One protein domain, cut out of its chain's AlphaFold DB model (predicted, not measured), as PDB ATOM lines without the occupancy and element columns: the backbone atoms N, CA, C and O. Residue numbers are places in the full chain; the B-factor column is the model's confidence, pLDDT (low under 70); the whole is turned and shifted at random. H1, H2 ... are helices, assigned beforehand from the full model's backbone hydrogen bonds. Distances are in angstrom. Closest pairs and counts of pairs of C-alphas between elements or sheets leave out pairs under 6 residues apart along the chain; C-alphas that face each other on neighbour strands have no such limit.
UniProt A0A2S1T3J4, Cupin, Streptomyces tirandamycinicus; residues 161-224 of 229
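This is residues 161 to 224 of the 229 residues of the protein "Cupin" of Streptomyces tirandamycinicus (UniProt A0A2S1T3J4). The longest helix, H4, makes most of the length of a loose, elongated model; H1 packs crosswise on its last part, and H5 turns off beyond that same end, with H1 between it and H4. From H1 the chain runs along H4 through the short helices H2 and H3 to the far end, where residues 187 to 189 fold it back into H4. The printed part has 64 residues with five named helices, H1 to H5 in order along the chain, and no named strand; its class is all helix. It is loose, with a radius of gyration of the C-alphas of 14.5 A, and its C-alphas span 42 by 24 by 18 A.

Begin at H4, residues 190 to 207, and look at its residues 201 to 205. There H1, residues 161 to 172, touches it with residues 166 to 170 alone; the closest C-alphas, those of Ala 170 and His 204, are 6.6 A apart. The two lines are about perpendicular, at 84 degrees. Farther back on H4 look at Thr 197: its C-alpha is 7.7 A from that of Phe 176 in H2, residues 174 to 177, and these helices are close but not clearly touching. At Leu 190, H3, residues 182 to 186, is also close but not clearly touching, with the C-alpha of Asp 184 at 5.4 A. H5, residues 210 to 223, is apart from H4. It is close to H1 but not clearly touching, with the C-alphas of Lys 165 and Val 217 closest at 7.1 A, at a steep tilt of 63 degrees, opposite ways. In H3 and H4 every O i to N i+4 pair is within hydrogen-bond range; in H1 it is 4 of 8 and in H5 8 of 10, while H2 is too short for such a pair.

Find C-alpha 190 at (308.785, 64.942, 105.368); from there H4 runs 25.8 A to C-alpha 207 at (287.010, 78.432, 108.616). H5 runs 19.7 A from Leu 210 to Val 223, whose C-alpha is at (276.484, 57.126, 120.372). H1 runs 18.9 A from Trp 161, with its C-alpha at (288.127, 63.905, 121.363), to Lys 172. H2 is 5.0 A and H3 6.3 A from first to last C-alpha.

The two C-alphas farthest apart, those of Pro 188 and Ala 222, are 43.1 A apart. The printed part has no cut, and the four links between the helices are tight. The mean pLDDT of the printed part is 95.2, and no printed residue is under 70.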
ATOM      1  N   TRP A 161     289.264  64.426 122.129       93.31
ATOM      2  CA  TRP A 161     288.127  63.905 121.363       93.31
ATOM      3  C   TRP A 161     287.423  65.007 120.554       93.31
ATOM      4  O   TRP A 161     287.044  64.790 119.407       93.31
ATOM      5  N   LEU A 162     287.280  66.220 121.106       95.38
ATOM      6  CA  LEU A 162     286.765  67.363 120.337       95.38
ATOM      7  C   LEU A 162     287.710  67.747 119.192       95.38
ATOM      8  O   LEU A 162     287.240  68.004 118.085       95.38
ATOM      9  N   ALA A 163     289.024  67.755 119.433       96.12
ATOM     10  CA  ALA A 163     290.019  68.020 118.401       96.12
ATOM     11  C   ALA A 163     289.933  66.999 117.257       96.12
ATOM     12  O   ALA A 163     289.971  67.398 116.097       96.12
ATOM     13  N   GLU A 164     289.716  65.715 117.553       94.50
ATOM     14  CA  GLU A 164     289.446  64.692 116.534       94.50
ATOM     15  C   GLU A 164     288.207  65.029 115.698       94.50
ATOM     16  O   GLU A 164     288.254  64.897 114.478       94.50
ATOM     17  N   LYS A 165     287.106  65.504 116.307       95.44
ATOM     18  CA  LYS A 165     285.898  65.891 115.546       95.44
ATOM     19  C   LYS A 165     286.133  67.102 114.657       95.44
ATOM     20  O   LYS A 165     285.622  67.133 113.541       95.44
ATOM     21  N   LEU A 166     286.922  68.066 115.124       96.44
ATOM     22  CA  LEU A 166     287.326  69.217 114.321       96.44
ATOM     23  C   LEU A 166     288.214  68.785 113.145       96.44
ATOM     24  O   LEU A 166     287.976  69.189 112.014       96.44
ATOM     25  N   ILE A 167     289.204  67.924 113.392       96.44
ATOM     26  CA  ILE A 167     290.116  67.414 112.360       96.44
ATOM     27  C   ILE A 167     289.374  66.516 111.360       96.44
ATOM     28  O   ILE A 167     289.661  66.568 110.167       96.44
ATOM     29  N   ALA A 168     288.404  65.718 111.807       95.25
ATOM     30  CA  ALA A 168     287.651  64.808 110.944       95.25
ATOM     31  C   ALA A 168     286.905  65.540 109.816       95.25
ATOM     32  O   ALA A 168     286.741  64.986 108.728       95.25
ATOM     33  N   GLU A 169     286.504  66.796 110.026       96.25
ATOM     34  CA  GLU A 169     285.858  67.623 109.002       96.25
ATOM     35  C   GLU A 169     286.791  67.963 107.826       96.25
ATOM     36  O   GLU A 169     286.314  68.197 106.708       96.25
ATOM     37  N   ALA A 170     288.112  67.899 108.032       96.62
ATOM     38  CA  ALA A 170     289.121  68.200 107.020       96.62
ATOM     39  C   ALA A 170     289.008  67.284 105.795       96.62
ATOM     40  O   ALA A 170     289.337  67.694 104.681       96.62
ATOM     41  N   ILE A 171     288.441  66.079 105.961       96.00
ATOM     42  CA  ILE A 171     288.206  65.117 104.873       96.00
ATOM     43  C   ILE A 171     287.387  65.705 103.710       96.00
ATOM     44  O   ILE A 171     287.491  65.249 102.567       96.00
ATOM     45  N   LYS A 172     286.574  66.737 103.977       93.75
ATOM     46  CA  LYS A 172     285.748  67.420 102.971       93.75
ATOM     47  C   LYS A 172     286.601  68.224 101.988       93.75
ATOM     48  O   LYS A 172     286.241  68.309 100.813       93.75
ATOM     49  N   ASN A 173     287.751  68.737 102.422       95.12
ATOM     50  CA  ASN A 173     288.696  69.435 101.559       95.12
ATOM     51  C   ASN A 173     289.587  68.406 100.810       95.12
ATOM     52  O   ASN A 173     290.243  67.580 101.448       95.12
ATOM     53  N   PRO A 174     289.626  68.418  99.458       95.50
ATOM     54  CA  PRO A 174     290.475  67.522  98.668       95.50
ATOM     55  C   PRO A 174     291.968  67.549  99.026       95.50
ATOM     56  O   PRO A 174     292.640  66.541  98.824       95.50
ATOM     57  N   GLU A 175     292.482  68.657  99.563       94.94
ATOM     58  CA  GLU A 175     293.881  68.791  99.988       94.94
ATOM     59  C   GLU A 175     294.281  67.720 101.015       94.94
ATOM     60  O   GLU A 175     295.317  67.077 100.854       94.94
ATOM     61  N   PHE A 176     293.405  67.422 101.983       96.75
ATOM     62  CA  PHE A 176     293.621  66.382 103.001       96.75
ATOM     63  C   PHE A 176     293.422  64.952 102.483       96.75
ATOM     64  O   PHE A 176     293.677  63.989 103.200       96.75
ATOM     65  N   ARG A 177     292.956  64.789 101.239       96.69
ATOM     66  CA  ARG A 177     292.797  63.485 100.574       96.69
ATOM     67  C   ARG A 177     293.859  63.230  99.507       96.69
ATOM     68  O   ARG A 177     293.847  62.171  98.879       96.69
ATOM     69  N   ARG A 178     294.760  64.189  99.268       95.56
ATOM     70  CA  ARG A 178     295.846  64.040  98.299       95.56
ATOM     71  C   ARG A 178     296.822  62.961  98.771       95.56
ATOM     72  O   ARG A 178     297.195  62.910  99.938       95.56
ATOM     73  N   ILE A 179     297.270  62.124  97.839       96.50
ATOM     74  CA  ILE A 179     298.281  61.098  98.114       96.50
ATOM     75  C   ILE A 179     299.610  61.781  98.458       96.50
ATOM     76  O   ILE A 179     300.095  62.610  97.687       96.50
ATOM     77  N   ILE A 180     300.218  61.389  99.581       95.69
ATOM     78  CA  ILE A 180     301.623  61.687  99.874       95.69
ATOM     79  C   ILE A 180     302.471  60.572  99.260       95.69
ATOM     80  O   ILE A 180     302.212  59.388  99.487       95.69
ATOM     81  N   LEU A 181     303.462  60.936  98.447       96.50
ATOM     82  CA  LEU A 181     304.324  59.954  97.794       96.50
ATOM     83  C   LEU A 181     305.228  59.261  98.829       96.50
ATOM     84  O   LEU A 181     305.709  59.929  99.743       96.50
ATOM     85  N   PRO A 182     305.552  57.960  98.677       97.25
ATOM     86  CA  PRO A 182     306.414  57.256  99.631       97.25
ATOM     87  C   PRO A 182     307.762  57.951  99.879       97.25
ATOM     88  O   PRO A 182     308.203  58.043 101.020       97.25
ATOM     89  N   GLY A 183     308.373  58.509  98.826       97.44
ATOM     90  CA  GLY A 183     309.632  59.253  98.930       97.44
ATOM     91  C   GLY A 183     309.533  60.538  99.758       97.44
ATOM     92  O   GLY A 183     310.527  60.933 100.357       97.44
ATOM     93  N   ASP A 184     308.344  61.140  99.850       96.62
ATOM     94  CA  ASP A 184     308.102  62.307 100.702       96.62
ATOM     95  C   ASP A 184     307.895  61.940 102.176       96.62
ATOM     96  O   ASP A 184     308.059  62.785 103.050       96.62
ATOM     97  N   ILE A 185     307.558  60.680 102.468       96.62
ATOM     98  CA  ILE A 185     307.459  60.167 103.840       96.62
ATOM     99  C   ILE A 185     308.828  59.730 104.358       96.62
ATOM    100  O   ILE A 185     309.180  60.012 105.498       96.62
ATOM    101  N   THR A 186     309.605  59.021 103.539       96.75
ATOM    102  CA  THR A 186     310.897  58.454 103.965       96.75
ATOM    103  C   THR A 186     312.084  59.383 103.719       96.75
ATOM    104  O   THR A 186     313.196  59.082 104.148       96.75
ATOM    105  N   GLY A 187     311.880  60.459 102.957       94.62
ATOM    106  CA  GLY A 187     312.918  61.385 102.519       94.62
ATOM    107  C   GLY A 187     312.994  62.679 103.336       94.62
ATOM    108  O   GLY A 187     312.252  62.873 104.299       94.62
ATOM    109  N   PRO A 188     313.886  63.605 102.942       95.19
ATOM    110  CA  PRO A 188     314.094  64.865 103.654       95.19
ATOM    111  C   PRO A 188     312.898  65.829 103.570       95.19
ATOM    112  O   PRO A 188     312.798  66.728 104.400       95.19
ATOM    113  N   SER A 189     311.982  65.635 102.615       96.38
ATOM    114  CA  SER A 189     310.787  66.472 102.427       96.38
ATOM    115  C   SER A 189     309.677  66.217 103.455       96.38
ATOM    116  O   SER A 189     308.695  66.957 103.463       96.38
ATOM    117  N   LEU A 190     309.809  65.229 104.353       97.25
ATOM    118  CA  LEU A 190     308.785  64.942 105.368       97.25
ATOM    119  C   LEU A 190     308.471  66.172 106.231       97.25
ATOM    120  O   LEU A 190     307.306  66.439 106.522       97.25
ATOM    121  N   VAL A 191     309.491  66.939 106.624       97.50
ATOM    122  CA  VAL A 191     309.296  68.154 107.429       97.50
ATOM    123  C   VAL A 191     308.470  69.185 106.662       97.50
ATOM    124  O   VAL A 191     307.543  69.756 107.235       97.50
ATOM    125  N   ASP A 192     308.736  69.363 105.369       97.06
ATOM    126  CA  ASP A 192     307.974  70.274 104.512       97.06
ATOM    127  C   ASP A 192     306.521  69.794 104.372       97.06
ATOM    128  O   ASP A 192     305.592  70.581 104.540       97.06
ATOM    129  N   ARG A 193     306.290  68.485 104.183       96.44
ATOM    130  CA  ARG A 193     304.929  67.912 104.140       96.44
ATOM    131  C   ARG A 193     304.169  68.078 105.451       96.44
ATOM    132  O   ARG A 193     302.967  68.349 105.427       96.44
ATOM    133  N   LEU A 194     304.844  67.945 106.592       97.44
ATOM    134  CA  LEU A 194     304.252  68.205 107.904       97.44
ATOM    135  C   LEU A 194     303.900  69.688 108.076       97.44
ATOM    136  O   LEU A 194     302.844  69.997 108.627       97.44
ATOM    137  N   GLN A 195     304.742  70.603 107.589       97.81
ATOM    138  CA  GLN A 195     304.470  72.043 107.623       97.81
ATOM    139  C   GLN A 195     303.289  72.421 106.724       97.81
ATOM    140  O   GLN A 195     302.365  73.070 107.209       97.81
ATOM    141  N   GLU A 196     303.271  71.950 105.473       96.38
ATOM    142  CA  GLU A 196     302.148  72.125 104.540       96.38
ATOM    143  C   GLU A 196     300.837  71.625 105.168       96.38
ATOM    144  O   GLU A 196     299.853  72.359 105.228       96.38
ATOM    145  N   THR A 197     300.842  70.407 105.722       97.31
ATOM    146  CA  THR A 197     299.655  69.806 106.354       97.31
ATOM    147  C   THR A 197     299.203  70.592 107.585       97.31
ATOM    148  O   THR A 197     298.008  70.810 107.778       97.31
ATOM    149  N   ARG A 198     300.142  71.047 108.426       97.88
ATOM    150  CA  ARG A 198     299.837  71.881 109.598       97.88
ATOM    151  C   ARG A 198     299.195  73.198 109.181       97.88
ATOM    152  O   ARG A 198     298.238  73.631 109.818       97.88
ATOM    153  N   ASP A 199     299.727  73.855 108.160       97.81
ATOM    154  CA  ASP A 199     299.239  75.163 107.737       97.81
ATOM    155  C   ASP A 199     297.870  75.041 107.048       97.81
ATOM    156  O   ASP A 199     296.965  75.817 107.369       97.81
ATOM    157  N   ALA A 200     297.656  73.992 106.245       97.19
ATOM    158  CA  ALA A 200     296.336  73.622 105.735       97.19
ATOM    159  C   ALA A 200     295.342  73.340 106.874       97.19
ATOM    160  O   ALA A 200     294.207  73.818 106.843       97.19
ATOM    161  N   LEU A 201     295.761  72.613 107.920       97.81
ATOM    162  CA  LEU A 201     294.921  72.331 109.087       97.81
ATOM    163  C   LEU A 201     294.556  73.608 109.846       97.81
ATOM    164  O   LEU A 201     293.402  73.780 110.227       97.81
ATOM    165  N   ARG A 202     295.501  74.532 110.034       97.88
ATOM    166  CA  ARG A 202     295.220  75.837 110.651       97.88
ATOM    167  C   ARG A 202     294.197  76.633 109.844       97.88
ATOM    168  O   ARG A 202     293.295  77.212 110.447       97.88
ATOM    169  N   GLY A 203     294.328  76.646 108.516       97.00
ATOM    170  CA  GLY A 203     293.347  77.258 107.619       97.00
ATOM    171  C   GLY A 203     291.968  76.625 107.786       97.00
ATOM    172  O   GLY A 203     291.013  77.317 108.123       97.00
ATOM    173  N   HIS A 204     291.895  75.294 107.687       96.56
ATOM    174  CA  HIS A 204     290.657  74.539 107.865       96.56
ATOM    175  C   HIS A 204     289.970  74.840 109.204       96.56
ATOM    176  O   HIS A 204     288.798  75.206 109.221       96.56
ATOM    177  N   LEU A 205     290.700  74.740 110.319       97.06
ATOM    178  CA  LEU A 205     290.157  74.985 111.658       97.06
ATOM    179  C   LEU A 205     289.657  76.426 111.841       97.06
ATOM    180  O   LEU A 205     288.732  76.645 112.616       97.06
ATOM    181  N   SER A 206     290.248  77.396 111.137       96.81
ATOM    182  CA  SER A 206     289.844  78.807 111.215       96.81
ATOM    183  C   SER A 206     288.542  79.099 110.459       96.81
ATOM    184  O   SER A 206     287.870  80.079 110.766       96.81
ATOM    185  N   GLU A 207     288.188  78.265 109.479       95.38
ATOM    186  CA  GLU A 207     287.010  78.432 108.616       95.38
ATOM    187  C   GLU A 207     285.822  77.549 109.036       95.38
ATOM    188  O   GLU A 207     284.748  77.625 108.433       95.38
ATOM    189  N   LEU A 208     285.989  76.695 110.051       95.56
ATOM    190  CA  LEU A 208     284.938  75.788 110.508       95.56
ATOM    191  C   LEU A 208     283.740  76.537 111.106       95.56
ATOM    192  O   LEU A 208     283.867  77.333 112.035       95.56
ATOM    193  N   ASP A 209     282.544  76.171 110.644       94.69
ATOM    194  CA  ASP A 209     281.283  76.542 111.282       94.69
ATOM    195  C   ASP A 209     281.043  75.655 112.517       94.69
ATOM    196  O   ASP A 209     280.541  74.526 112.429       94.69
ATOM    197  N   LEU A 210     281.448  76.170 113.681       95.62
ATOM    198  CA  LEU A 210     281.351  75.463 114.957       95.62
ATOM    199  C   LEU A 210     279.902  75.264 115.420       95.62
ATOM    200  O   LEU A 210     279.611  74.261 116.073       95.62
ATOM    201  N   GLU A 211     278.986  76.173 115.072       93.88
ATOM    202  CA  GLU A 211     277.572  76.041 115.437       93.88
ATOM    203  C   GLU A 211     276.939  74.871 114.691       93.88
ATOM    204  O   GLU A 211     276.264  74.029 115.292       93.88
ATOM    205  N   ARG A 212     277.230  74.754 113.392       90.62
ATOM    206  CA  ARG A 212     276.765  73.628 112.583       90.62
ATOM    207  C   ARG A 212     277.349  72.301 113.058       90.62
ATOM    208  O   ARG A 212     276.645  71.289 113.069       90.62
ATOM    209  N   LEU A 213     278.621  72.289 113.461       94.50
ATOM    210  CA  LEU A 213     279.291  71.077 113.934       94.50
ATOM    211  C   LEU A 213     278.779  70.622 115.309       94.50
ATOM    212  O   LEU A 213     278.720  69.419 115.575       94.50
ATOM    213  N   ALA A 214     278.351  71.551 116.167       95.38
ATOM    214  CA  ALA A 214     277.931  71.250 117.533       95.38
ATOM    215  C   ALA A 214     276.823  70.184 117.611       95.38
ATOM    216  O   ALA A 214     276.857  69.339 118.507       95.38
ATOM    217  N   SER A 215     275.865  70.176 116.675       91.56
ATOM    218  CA  SER A 215     274.797  69.164 116.658       91.56
ATOM    219  C   SER A 215     275.342  67.757 116.403       91.56
ATOM    220  O   SER A 215     274.996  66.826 117.127       91.56
ATOM    221  N   ALA A 216     276.229  67.607 115.415       91.75
ATOM    222  CA  ALA A 216     276.848  66.322 115.093       91.75
ATOM    223  C   ALA A 216     277.751  65.833 116.235       91.75
ATOM    224  O   ALA A 216     277.762  64.650 116.561       91.75
ATOM    225  N   VAL A 217     278.459  66.753 116.898       94.56
ATOM    226  CA  VAL A 217     279.288  66.445 118.070       94.56
ATOM    227  C   VAL A 217     278.433  65.952 119.239       94.56
ATOM    228  O   VAL A 217     278.798  64.973 119.883       94.56
ATOM    229  N   ARG A 218     277.274  66.564 119.511       92.56
ATOM    230  CA  ARG A 218     276.365  66.084 120.570       92.56
ATOM    231  C   ARG A 218     275.846  64.677 120.288       92.56
ATOM    232  O   ARG A 218     275.841  63.842 121.188       92.56
ATOM    233  N   GLU A 219     275.451  64.404 119.047       90.88
ATOM    234  CA  GLU A 219     275.009  63.067 118.644       90.88
ATOM    235  C   GLU A 219     276.142  62.044 118.804       90.88
ATOM    236  O   GLU A 219     275.962  61.019 119.465       90.88
ATOM    237  N   ALA A 220     277.336  62.368 118.297       92.44
ATOM    238  CA  ALA A 220     278.531  61.540 118.429       92.44
ATOM    239  C   ALA A 220     278.872  61.243 119.897       92.44
ATOM    240  O   ALA A 220     279.158  60.097 120.248       92.44
ATOM    241  N   ALA A 221     278.781  62.238 120.786       91.69
ATOM    242  CA  ALA A 221     279.039  62.053 122.211       91.69
ATOM    243  C   ALA A 221     278.121  60.984 122.829       91.69
ATOM    244  O   ALA A 221     278.594  60.162 123.624       91.69
ATOM    245  N   ALA A 222     276.857  60.939 122.403       87.88
ATOM    246  CA  ALA A 222     275.876  59.987 122.899       87.88
ATOM    247  C   ALA A 222     276.093  58.573 122.330       87.88
ATOM    248  O   ALA A 222     275.905  57.596 123.051       87.88
ATOM    249  N   VAL A 223     276.481  58.436 121.059       85.62
ATOM    250  CA  VAL A 223     276.484  57.126 120.372       85.62
ATOM    251  C   VAL A 223     277.852  56.452 120.291       85.62
ATOM    252  O   VAL A 223     277.916  55.226 120.190       85.62
ATOM    253  N   GLU A 224     278.955  57.201 120.354       87.44
ATOM    254  CA  GLU A 224     280.290  56.627 120.177       87.44
ATOM    255  C   GLU A 224     280.695  55.733 121.354       87.44
ATOM    256  O   GLU A 224     280.652  56.121 122.530       87.44
TER     257      GLU A 224